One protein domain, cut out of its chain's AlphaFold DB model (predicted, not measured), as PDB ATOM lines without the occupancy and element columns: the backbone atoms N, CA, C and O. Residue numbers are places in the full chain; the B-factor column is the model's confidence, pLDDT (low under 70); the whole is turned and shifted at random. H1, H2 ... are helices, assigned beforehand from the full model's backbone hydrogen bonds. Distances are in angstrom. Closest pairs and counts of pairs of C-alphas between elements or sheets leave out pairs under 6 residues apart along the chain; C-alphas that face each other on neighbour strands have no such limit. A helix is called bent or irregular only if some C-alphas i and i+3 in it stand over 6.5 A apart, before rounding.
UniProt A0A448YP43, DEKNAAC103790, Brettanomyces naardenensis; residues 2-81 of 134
ATOM      1  N   GLY A   2     148.691 130.864 202.383       86.44
ATOM      2  CA  GLY A   2     149.326 129.659 202.931       86.44
ATOM      3  C   GLY A   2     149.785 128.746 201.797       86.44
ATOM      4  O   GLY A   2     149.164 128.738 200.734       86.44
ATOM      5  N   SER A   3     150.889 128.024 201.988       90.38
ATOM      6  CA  SER A   3     151.424 127.105 200.983       90.38
ATOM      7  C   SER A   3     152.292 126.026 201.613       90.38
ATOM      8  O   SER A   3     152.870 126.243 202.676       90.38
ATOM      9  N   VAL A   4     152.410 124.889 200.930       91.12
ATOM     10  CA  VAL A   4     153.426 123.886 201.254       91.12
ATOM     11  C   VAL A   4     154.824 124.429 200.923       91.12
ATOM     12  O   VAL A   4     154.963 125.242 199.999       91.12
ATOM     13  N   PRO A   5     155.876 123.990 201.635       92.44
ATOM     14  CA  PRO A   5     157.245 124.357 201.292       92.44
ATOM     15  C   PRO A   5     157.567 124.027 199.827       92.44
ATOM     16  O   PRO A   5     157.208 122.964 199.327       92.44
ATOM     17  N   GLY A   6     158.240 124.947 199.129       90.88
ATOM     18  CA  GLY A   6     158.694 124.723 197.751       90.88
ATOM     19  C   GLY A   6     157.600 124.743 196.678       90.88
ATOM     20  O   GLY A   6     157.843 124.287 195.563       90.88
ATOM     21  N   HIS A   7     156.406 125.271 196.968       94.00
ATOM     22  CA  HIS A   7     155.334 125.313 195.976       94.00
ATOM     23  C   HIS A   7     155.753 126.093 194.701       94.00
ATOM     24  O   HIS A   7     156.168 127.256 194.809       94.00
ATOM     25  N   PRO A   8     155.589 125.524 193.486       93.44
ATOM     26  CA  PRO A   8     156.136 126.092 192.246       93.44
ATOM     27  C   PRO A   8     155.700 127.533 191.952       93.44
ATOM     28  O   PRO A   8     156.496 128.342 191.475       93.44
ATOM     29  N   PHE A   9     154.455 127.890 192.291       94.44
ATOM     30  CA  PHE A   9     153.970 129.272 192.189       94.44
ATOM     31  C   PHE A   9     154.834 130.266 192.982       94.44
ATOM     32  O   PHE A   9     155.245 131.284 192.433       94.44
ATOM     33  N   PHE A  10     155.156 129.979 194.248       94.00
ATOM     34  CA  PHE A  10     155.940 130.897 195.082       94.00
ATOM     35  C   PHE A  10     157.394 130.986 194.619       94.00
ATOM     36  O   PHE A  10     157.964 132.073 194.621       94.00
ATOM     37  N   ILE A  11     157.967 129.885 194.127       94.38
ATOM     38  CA  ILE A  11     159.283 129.911 193.476       94.38
ATOM     39  C   ILE A  11     159.261 130.842 192.258       94.38
ATOM     40  O   ILE A  11     160.148 131.681 192.096       94.38
ATOM     41  N   LYS A  12     158.212 130.769 191.428       94.44
ATOM     42  CA  LYS A  12     158.036 131.676 190.287       94.44
ATOM     43  C   LYS A  12     157.901 133.135 190.724       94.44
ATOM     44  O   LYS A  12     158.513 133.997 190.097       94.44
ATOM     45  N   VAL A  13     157.139 133.410 191.783       95.38
ATOM     46  CA  VAL A  13     157.007 134.753 192.371       95.38
ATOM     47  C   VAL A  13     158.379 135.290 192.783       95.38
ATOM     48  O   VAL A  13     158.778 136.355 192.313       95.38
ATOM     49  N   LEU A  14     159.136 134.530 193.580       94.88
ATOM     50  CA  LEU A  14     160.456 134.933 194.076       94.88
ATOM     51  C   LEU A  14     161.445 135.202 192.935       94.88
ATOM     52  O   LEU A  14     162.085 136.253 192.908       94.88
ATOM     53  N   ASN A  15     161.501 134.311 191.943       95.88
ATOM     54  CA  ASN A  15     162.382 134.459 190.782       95.88
ATOM     55  C   ASN A  15     162.064 135.705 189.936       95.88
ATOM     56  O   ASN A  15     162.935 136.205 189.225       95.88
ATOM     57  N   ASN A  16     160.834 136.227 190.007       95.88
ATOM     58  CA  ASN A  16     160.416 137.406 189.248       95.88
ATOM     59  C   ASN A  16     160.492 138.723 190.036       95.88
ATOM     60  O   ASN A  16     160.385 139.777 189.412       95.88
ATOM     61  N   LEU A  17     160.756 138.711 191.350       94.44
ATOM     62  CA  LEU A  17     160.819 139.935 192.167       94.44
ATOM     63  C   LEU A  17     161.797 140.972 191.600       94.44
ATOM     64  O   LEU A  17     161.436 142.126 191.388       94.44
ATOM     65  N   LYS A  18     163.026 140.554 191.269       93.31
ATOM     66  CA  LYS A  18     164.044 141.463 190.716       93.31
ATOM     67  C   LYS A  18     163.638 142.033 189.355       93.31
ATOM     68  O   LYS A  18     163.948 143.179 189.055       93.31
ATOM     69  N   ARG A  19     162.936 141.245 188.535       93.12
ATOM     70  CA  ARG A  19     162.476 141.658 187.201       93.12
ATOM     71  C   ARG A  19     161.363 142.705 187.273       93.12
ATOM     72  O   ARG A  19     161.302 143.584 186.411       93.12
ATOM     73  N   TYR A  20     160.484 142.577 188.261       92.44
ATOM     74  CA  TYR A  20     159.324 143.447 188.445       92.44
ATOM     75  C   TYR A  20     159.602 144.656 189.342       92.44
ATOM     76  O   TYR A  20     158.816 145.596 189.314       92.44
ATOM     77  N   ASN A  21     160.740 144.687 190.048       91.81
ATOM     78  CA  ASN A  21     161.218 145.855 190.786       91.81
ATOM     79  C   ASN A  21     161.612 147.001 189.833       91.81
ATOM     80  O   ASN A  21     162.782 147.177 189.488       91.81
ATOM     81  N   ARG A  22     160.614 147.756 189.369       88.69
ATOM     82  CA  ARG A  22     160.775 148.899 188.470       88.69
ATOM     83  C   ARG A  22     160.257 150.154 189.141       88.69
ATOM     84  O   ARG A  22     159.147 150.158 189.664       88.69
ATOM     85  N   ASN A  23     161.030 151.229 189.046       89.25
ATOM     86  CA  ASN A  23     160.614 152.531 189.538       89.25
ATOM     87  C   ASN A  23     159.869 153.297 188.438       89.25
ATOM     88  O   ASN A  23     160.485 153.876 187.544       89.25
ATOM     89  N   TRP A  24     158.541 153.252 188.482       85.94
ATOM     90  CA  TRP A  24     157.679 154.058 187.625       85.94
ATOM     91  C   TRP A  24     157.477 155.445 188.234       85.94
ATOM     92  O   TRP A  24     157.545 155.620 189.448       85.94
ATOM     93  N   LEU A  25     157.156 156.428 187.390       86.00
ATOM     94  CA  LEU A  25     156.918 157.813 187.821       86.00
ATOM     95  C   LEU A  25     155.753 157.952 188.815       86.00
ATOM     96  O   LEU A  25     155.704 158.921 189.565       86.00
ATOM     97  N   VAL A  26     154.818 156.995 188.825       86.75
ATOM     98  CA  VAL A  26     153.659 156.989 189.724       86.75
ATOM     99  C   VAL A  26     153.880 155.964 190.847       86.75
ATOM    100  O   VAL A  26     153.878 154.761 190.555       86.75
ATOM    101  N   PRO A  27     154.028 156.389 192.120       88.25
ATOM    102  CA  PRO A  27     154.330 155.493 193.240       88.25
ATOM    103  C   PRO A  27     153.333 154.342 193.398       88.25
ATOM    104  O   PRO A  27     153.747 153.196 193.579       88.25
ATOM    105  N   TYR A  28     152.032 154.603 193.247       87.75
ATOM    106  CA  TYR A  28     150.997 153.571 193.301       87.75
ATOM    107  C   TYR A  28     151.232 152.448 192.282       87.75
ATOM    108  O   TYR A  28     151.132 151.270 192.627       87.75
ATOM    109  N   ILE A  29     151.606 152.788 191.040       87.44
ATOM    110  CA  ILE A  29     151.914 151.795 189.997       87.44
ATOM    111  C   ILE A  29     153.160 151.000 190.387       87.44
ATOM    112  O   ILE A  29     153.151 149.772 190.308       87.44
ATOM    113  N   THR A  30     154.203 151.687 190.858       89.50
ATOM    114  CA  THR A  30     155.440 151.058 191.339       89.50
ATOM    115  C   THR A  30     155.156 150.018 192.417       89.50
ATOM    116  O   THR A  30     155.588 148.872 192.288       89.50
ATOM    117  N   ILE A  31     154.379 150.372 193.440       90.00
ATOM    118  CA  ILE A  31     154.049 149.475 194.552       90.00
ATOM    119  C   ILE A  31     153.195 148.299 194.064       90.00
ATOM    120  O   ILE A  31     153.541 147.142 194.311       90.00
ATOM    121  N   MET A  32     152.113 148.573 193.328       90.94
ATOM    122  CA  MET A  32     151.177 147.544 192.861       90.94
ATOM    123  C   MET A  32     151.843 146.522 191.935       90.94
ATOM    124  O   MET A  32     151.563 145.327 192.049       90.94
ATOM    125  N   PHE A  33     152.717 146.982 191.034       90.81
ATOM    126  CA  PHE A  33     153.328 146.152 189.994       90.81
ATOM    127  C   PHE A  33     154.659 145.508 190.406       90.81
ATOM    128  O   PHE A  33     155.071 144.546 189.763       90.81
ATOM    129  N   SER A  34     155.318 145.988 191.468       92.06
ATOM    130  CA  SER A  34     156.569 145.386 191.959       92.06
ATOM    131  C   SER A  34     156.309 144.251 192.946       92.06
ATOM    132  O   SER A  34     156.665 143.107 192.684       92.06
ATOM    133  N   THR A  35     155.681 144.557 194.084       90.50
ATOM    134  CA  THR A  35     155.443 143.591 195.176       90.50
ATOM    135  C   THR A  35     154.014 143.642 195.713       90.50
ATOM    136  O   THR A  35     153.726 143.083 196.769       90.50
ATOM    137  N   GLY A  36     153.115 144.336 195.018       89.81
ATOM    138  CA  GLY A  36     151.725 144.493 195.419       89.81
ATOM    139  C   GLY A  36     150.795 143.384 194.907       89.81
ATOM    140  O   GLY A  36     151.225 142.408 194.288       89.81
ATOM    141  N   PRO A  37     149.478 143.542 195.135       90.44
ATOM    142  CA  PRO A  37     148.467 142.584 194.689       90.44
ATOM    143  C   PRO A  37     148.461 142.349 193.173       90.44
ATOM    144  O   PRO A  37     148.272 141.219 192.731       90.44
ATOM    145  N   LEU A  38     148.699 143.393 192.369       92.19
ATOM    146  CA  LEU A  38     148.678 143.279 190.908       92.19
ATOM    147  C   LEU A  38     149.843 142.429 190.385       92.19
ATOM    148  O   LEU A  38     149.635 141.602 189.501       92.19
ATOM    149  N   PHE A  39     151.040 142.572 190.961       95.19
ATOM    150  CA  PHE A  39     152.179 141.698 190.664       95.19
ATOM    151  C   PHE A  39     151.821 140.217 190.846       95.19
ATOM    152  O   PHE A  39     152.028 139.409 189.939       95.19
ATOM    153  N   LEU A  40     151.220 139.864 191.988       94.75
ATOM    154  CA  LEU A  40     150.818 138.485 192.267       94.75
ATOM    155  C   LEU A  40     149.761 137.982 191.278       94.75
ATOM    156  O   LEU A  40     149.873 136.848 190.816       94.75
ATOM    157  N   SER A  41     148.790 138.819 190.899       94.50
ATOM    158  CA  SER A  41     147.792 138.480 189.875       94.50
ATOM    159  C   SER A  41     148.431 138.178 188.517       94.50
ATOM    160  O   SER A  41     148.094 137.175 187.892       94.50
ATOM    161  N   VAL A  42     149.401 138.991 188.083       95.25
ATOM    162  CA  VAL A  42     150.113 138.789 186.808       95.25
ATOM    163  C   VAL A  42     150.920 137.490 186.825       95.25
ATOM    164  O   VAL A  42     150.856 136.704 185.878       95.25
ATOM    165  N   ILE A  43     151.669 137.224 187.899       95.56
ATOM    166  CA  ILE A  43     152.442 135.981 188.015       95.56
ATOM    167  C   ILE A  43     151.519 134.761 188.099       95.56
ATOM    168  O   ILE A  43     151.834 133.726 187.511       95.56
ATOM    169  N   LEU A  44     150.373 134.876 188.778       94.69
ATOM    170  CA  LEU A  44     149.370 133.814 188.857       94.69
ATOM    171  C   LEU A  44     148.791 133.489 187.481       94.69
ATOM    172  O   LEU A  44     148.710 132.320 187.113       94.69
ATOM    173  N   GLU A  45     148.461 134.503 186.685       94.25
ATOM    174  CA  GLU A  45     148.002 134.299 185.313       94.25
ATOM    175  C   GLU A  45     149.079 133.604 184.463       94.25
ATOM    176  O   GLU A  45     148.814 132.596 183.806       94.25
ATOM    177  N   GLN A  46     150.328 134.077 184.532       94.38
ATOM    178  CA  GLN A  46     151.453 133.442 183.841       94.38
ATOM    179  C   GLN A  46     151.701 132.005 184.309       94.38
ATOM    180  O   GLN A  46     152.211 131.189 183.546       94.38
ATOM    181  N   TYR A  47     151.461 131.707 185.582       94.38
ATOM    182  CA  TYR A  47     151.590 130.369 186.149       94.38
ATOM    183  C   TYR A  47     150.491 129.446 185.622       94.38
ATOM    184  O   TYR A  47     150.790 128.374 185.107       94.38
ATOM    185  N   ASN A  48     149.240 129.905 185.630       92.00
ATOM    186  CA  ASN A  48     148.095 129.130 185.153       92.00
ATOM    187  C   ASN A  48     148.178 128.794 183.654       92.00
ATOM    188  O   ASN A  48     147.693 127.746 183.236       92.00
ATOM    189  N   ARG A  49     148.852 129.628 182.848       92.06
ATOM    190  CA  ARG A  49     149.111 129.356 181.420       92.06
ATOM    191  C   ARG A  49     150.036 128.153 181.169       92.06
ATOM    192  O   ARG A  49     150.044 127.627 180.062       92.06
ATOM    193  N   GLN A  50     150.809 127.702 182.160       86.44
ATOM    194  CA  GLN A  50     151.830 126.655 181.996       86.44
ATOM    195  C   GLN A  50     151.316 125.213 182.195       86.44
ATOM    196  O   GLN A  50     152.128 124.330 182.432       86.44
ATOM    197  N   HIS A  51     150.003 124.953 182.082       77.00
ATOM    198  CA  HIS A  51     149.385 123.626 182.291       77.00
ATOM    199  C   HIS A  51     149.867 122.937 183.580       77.00
ATOM    200  O   HIS A  51     150.589 121.943 183.574       77.00
ATOM    201  N   VAL A  52     149.463 123.503 184.716       84.56
ATOM    202  CA  VAL A  52     149.894 123.056 186.044       84.56
ATOM    203  C   VAL A  52     149.113 121.812 186.480       84.56
ATOM    204  O   VAL A  52     147.886 121.771 186.367       84.56
ATOM    205  N   ALA A  53     149.822 120.817 187.025       83.81
ATOM    206  CA  ALA A  53     149.215 119.640 187.648       83.81
ATOM    207  C   ALA A  53     148.247 120.033 188.779       83.81
ATOM    208  O   ALA A  53     148.426 121.058 189.439       83.81
ATOM    209  N   ASP A  54     147.232 119.204 189.039       82.00
ATOM    210  CA  ASP A  54     146.159 119.537 189.989       82.00
ATOM    211  C   ASP A  54     146.670 119.823 191.412       82.00
ATOM    212  O   ASP A  54     146.176 120.721 192.093       82.00
ATOM    213  N   THR A  55     147.746 119.144 191.813       83.94
ATOM    214  CA  THR A  55     148.426 119.319 193.105       83.94
ATOM    215  C   THR A  55     149.122 120.671 193.269       83.94
ATOM    216  O   THR A  55     149.354 121.102 194.395       83.94
ATOM    217  N   GLY A  56     149.451 121.355 192.169       86.38
ATOM    218  CA  GLY A  56     150.124 122.657 192.165       86.38
ATOM    219  C   GLY A  56     149.195 123.835 191.872       86.38
ATOM    220  O   GLY A  56     149.682 124.953 191.669       86.38
ATOM    221  N   LYS A  57     147.879 123.608 191.773       91.06
ATOM    222  CA  LYS A  57     146.912 124.667 191.473       91.06
ATOM    223  C   LYS A  57     146.747 125.605 192.661       91.06
ATOM    224  O   LYS A  57     146.425 125.193 193.774       91.06
ATOM    225  N   VAL A  58     146.890 126.895 192.394       92.94
ATOM    226  CA  VAL A  58     146.616 127.942 193.378       92.94
ATOM    227  C   VAL A  58     145.106 128.143 193.477       92.94
ATOM    228  O   VAL A  58     144.430 128.320 192.465       92.94
ATOM    229  N   ARG A  59     144.576 128.131 194.701       90.31
ATOM    230  CA  ARG A  59     143.161 128.394 194.988       90.31
ATOM    231  C   ARG A  59     143.004 129.773 195.618       90.31
ATOM    232  O   ARG A  59     143.803 130.161 196.468       90.31
ATOM    233  N   ILE A  60     141.976 130.502 195.193       89.81
ATOM    234  CA  ILE A  60     141.668 131.850 195.676       89.81
ATOM    235  C   ILE A  60     140.481 131.751 196.632       89.81
ATOM    236  O   ILE A  60     139.457 131.165 196.286       89.81
ATOM    237  N   LEU A  61     140.631 132.316 197.829       87.69
ATOM    238  CA  LEU A  61     139.535 132.444 198.789       87.69
ATOM    239  C   LEU A  61     138.527 133.474 198.280       87.69
ATOM    240  O   LEU A  61     138.909 134.573 197.874       87.69
ATOM    241  N   LEU A  62     137.244 133.123 198.308       85.38
ATOM    242  CA  LEU A  62     136.186 134.023 197.864       85.38
ATOM    243  C   LEU A  62     135.866 135.041 198.968       85.38
ATOM    244  O   LEU A  62     135.997 134.714 200.147       85.38
ATOM    245  N   PRO A  63     135.381 136.250 198.623       83.00
ATOM    246  CA  PRO A  63     135.049 137.294 199.599       83.00
ATOM    247  C   PRO A  63     134.180 136.824 200.766       83.00
ATOM    248  O   PRO A  63     134.440 137.194 201.905       83.00
ATOM    249  N   LYS A  64     133.202 135.953 200.506       81.31
ATOM    250  CA  LYS A  64     132.325 135.375 201.534       81.31
ATOM    251  C   LYS A  64     133.064 134.567 202.614       81.31
ATOM    252  O   LYS A  64     132.572 134.483 203.731       81.31
ATOM    253  N   ASP A  65     134.226 134.001 202.289       81.06
ATOM    254  CA  ASP A  65     134.976 133.097 203.169       81.06
ATOM    255  C   ASP A  65     136.007 133.858 204.026       81.06
ATOM    256  O   ASP A  65     136.526 133.323 205.007       81.06
ATOM    257  N   TYR A  66     136.322 135.112 203.672       82.00
ATOM    258  CA  TYR A  66     137.310 135.924 204.393       82.00
ATOM    259  C   TYR A  66     136.798 137.285 204.877       82.00
ATOM    260  O   TYR A  66     137.530 137.950 205.602       82.00
ATOM    261  N   ASN A  67     135.596 137.727 204.490       77.25
ATOM    262  CA  ASN A  67     135.109 139.076 204.784       77.25
ATOM    263  C   ASN A  67     133.803 139.072 205.598       77.25
ATOM    264  O   ASN A  67     132.775 138.615 205.104       77.25
ATOM    265  N   LEU A  68     133.856 139.634 206.815       68.19
ATOM    266  CA  LEU A  68     132.738 140.130 207.653       68.19
ATOM    267  C   LEU A  68     131.560 139.169 207.953       68.19
ATOM    268  O   LEU A  68     130.571 139.585 208.555       68.19
ATOM    269  N   GLY A  69     131.643 137.893 207.575       71.50
ATOM    270  CA  GLY A  69     130.666 136.859 207.924       71.50
ATOM    271  C   GLY A  69     130.944 136.206 209.283       71.50
ATOM    272  O   GLY A  69     132.084 136.174 209.739       71.50
ATOM    273  N   LYS A  70     129.912 135.618 209.909       74.25
ATOM    274  CA  LYS A  70     130.055 134.833 211.157       74.25
ATOM    275  C   LYS A  70     131.009 133.637 211.012       74.25
ATOM    276  O   LYS A  70     131.651 133.260 211.981       74.25
ATOM    277  N   GLU A  71     131.121 133.104 209.797       75.56
ATOM    278  CA  GLU A  71     131.968 131.961 209.430       75.56
ATOM    279  C   GLU A  71     133.299 132.389 208.772       75.56
ATOM    280  O   GLU A  71     133.945 131.586 208.102       75.56
ATOM    281  N   SER A  72     133.707 133.664 208.871       80.62
ATOM    282  CA  SER A  72     134.953 134.100 208.227       80.62
ATOM    283  C   SER A  72     136.173 133.540 208.960       80.62
ATOM    284  O   SER A  72     136.281 133.677 210.179       80.62
ATOM    285  N   PHE A  73     137.139 133.000 208.217       78.94
ATOM    286  CA  PHE A  73     138.374 132.465 208.804       78.94
ATOM    287  C   PHE A  73     139.351 133.547 209.295       78.94
ATOM    288  O   PHE A  73     140.261 133.245 210.066       78.94
ATOM    289  N   PHE A  74     139.204 134.796 208.836       83.25
ATOM    290  CA  PHE A  74     140.155 135.879 209.087       83.25
ATOM    291  C   PHE A  74     139.458 137.148 209.581       83.25
ATOM    292  O   PHE A  74     138.437 137.559 209.041       83.25
ATOM    293  N   LEU A  75     140.069 137.820 210.560       80.00
ATOM    294  CA  LEU A  75     139.677 139.166 210.974       80.00
ATOM    295  C   LEU A  75     140.341 140.203 210.061       80.00
ATOM    296  O   LEU A  75     141.555 140.162 209.851       80.00
ATOM    297  N   LEU A  76     139.564 141.155 209.538       77.44
ATOM    298  CA  LEU A  76     140.115 142.278 208.779       77.44
ATOM    299  C   LEU A  76     140.593 143.375 209.728       77.44
ATOM    300  O   LEU A  76     139.790 144.056 210.363       77.44
ATOM    301  N   ALA A  77     141.907 143.588 209.769       81.94
ATOM    302  CA  ALA A  77     142.476 144.789 210.361       81.94
ATOM    303  C   ALA A  77     142.378 145.951 209.354       81.94
ATOM    304  O   ALA A  77     142.763 145.777 208.192       81.94
ATOM    305  N   PRO A  78     141.883 147.135 209.756       75.31
ATOM    306  CA  PRO A  78     141.870 148.296 208.879       75.31
ATOM    307  C   PRO A  78     143.308 148.699 208.531       75.31
ATOM    308  O   PRO A  78     144.129 148.946 209.411       75.31
ATOM    309  N   GLY A  79     143.609 148.774 207.236       68.94
ATOM    310  CA  GLY A  79     144.897 149.221 206.715       68.94
ATOM    311  C   GLY A  79     144.693 150.145 205.519       68.94
ATOM    312  O   GLY A  79     143.908 149.839 204.626       68.94
ATOM    313  N   SER A  80     145.375 151.290 205.508       67.56
ATOM    314  CA  SER A  80     145.210 152.327 204.476       67.56
ATOM    315  C   SER A  80     146.524 152.985 204.040       67.56
ATOM    316  O   SER A  80     146.520 154.010 203.358       67.56
ATOM    317  N   SER A  81     147.662 152.374 204.379       67.06
ATOM    318  CA  SER A  81     149.003 152.953 204.214       67.06
ATOM    319  C   SER A  81     149.427 153.229 202.766       67.06
ATOM    320  O   SER A  81     150.374 153.975 202.552       67.06
TER     321      SER A  81
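What this domain is: This is residues 2 to 81 of the 134 residues of the protein "DEKNAAC103790" of Brettanomyces naardenensis (UniProt A0A448YP43). Three helices cluster at one side of a loose model, and a long loop leads away from them to a fourth, tiny helix with a long tail. H2 and H3 follow each other nearly in line, joined at a corner, while H1 slants across H3 and has its last residues near the end of H2; residues 49 to 62 run out to H4, which stands away from the other helices, and residues 67 to 81 make a tail with no named element. The printed part has 80 residues with four named helices, H1, H2, H3 and H4 in that order along the chain, and no named strand. The class is all helix, although 37 of the 80 printed residues, under half, are in named elements. The whole is loose, with a radius of gyration of the C-alphas of 15.1 A, and the C-alphas span 41 by 37 by 21 A along their three main axes.

Where its parts are: The printed part begins at Gly 2, with its C-alpha at (149.326, 129.659, 202.931). H1 holds residues 8 to 20, from Pro 8 to Tyr 20, and is the longest helix by residues; it begins at C-alpha 8 at (156.136, 126.092, 192.246) and is 18.1 A from first to last C-alpha. H1 is irregular: C-alphas 15 and 18 are 7.2 A apart, against about 5 A in a regular helix, and its line is a rough one. H2 holds residues 27 to 34, from Pro 27 to Ser 34, and is 10.4 A long. H3 holds residues 37 to 48, from Pro 37 to Asn 48, is 16.5 A long and ends at C-alpha 48 at (148.095, 129.130, 185.153). H4 holds the four residues 63 to 66, from Pro 63 to Tyr 66, and ends at C-alpha 66 at (137.310, 135.924, 204.393).

How they stand to each other: H1 and H3 touch, with 7 pairs of C-alphas within 8 A; the closest are the C-alphas of Val 13 and Ile 43, 6.4 A apart. They run opposite ways at a steep tilt of 53 degrees. H1 and H2 form a helical hairpin, running opposite ways at a steep tilt of 42 degrees. They only just touch, with 3 pairs of C-alphas within 8 A, and H1 does so with residues 17 to 20 alone; the closest C-alphas are those of Tyr 20 and Ser 34, 4.9 A apart. H2 and H3 touch only at the corner by their link, and only just, with 3 pairs of C-alphas within 8 A. Their closest C-alphas are those of Phe 33 and Phe 39, 4.6 A apart, and H3 touches H2 with residues 38 to 39 alone. H2 and H3 run the same way at a shallow tilt of 26 degrees. H4 is apart from H1, H2 and H3. In H2 and H3 every O i to N i+4 pair is within hydrogen-bond range; in H1 7 of 9 are, and H4 is too short for such a pair.

The domain as a whole: The C-alphas of Leu 25 and Lys 70 are the two farthest apart, at 42.4 A, and those of Gly 2 and Ser 81, the first and last printed, are 23.3 A apart. The printed part has no cut. The link from H1 to H2 is short, that from H2 to H3 is tight, and that from H3 to H4, with 14 residues, is long. The C-alphas of residues 67 to 81 lie 17 to 25 A from the mean of all C-alphas. The mean pLDDT of the printed part is 87.4; confidence is low, under 70, at residue 68 and at residues 79 to 81.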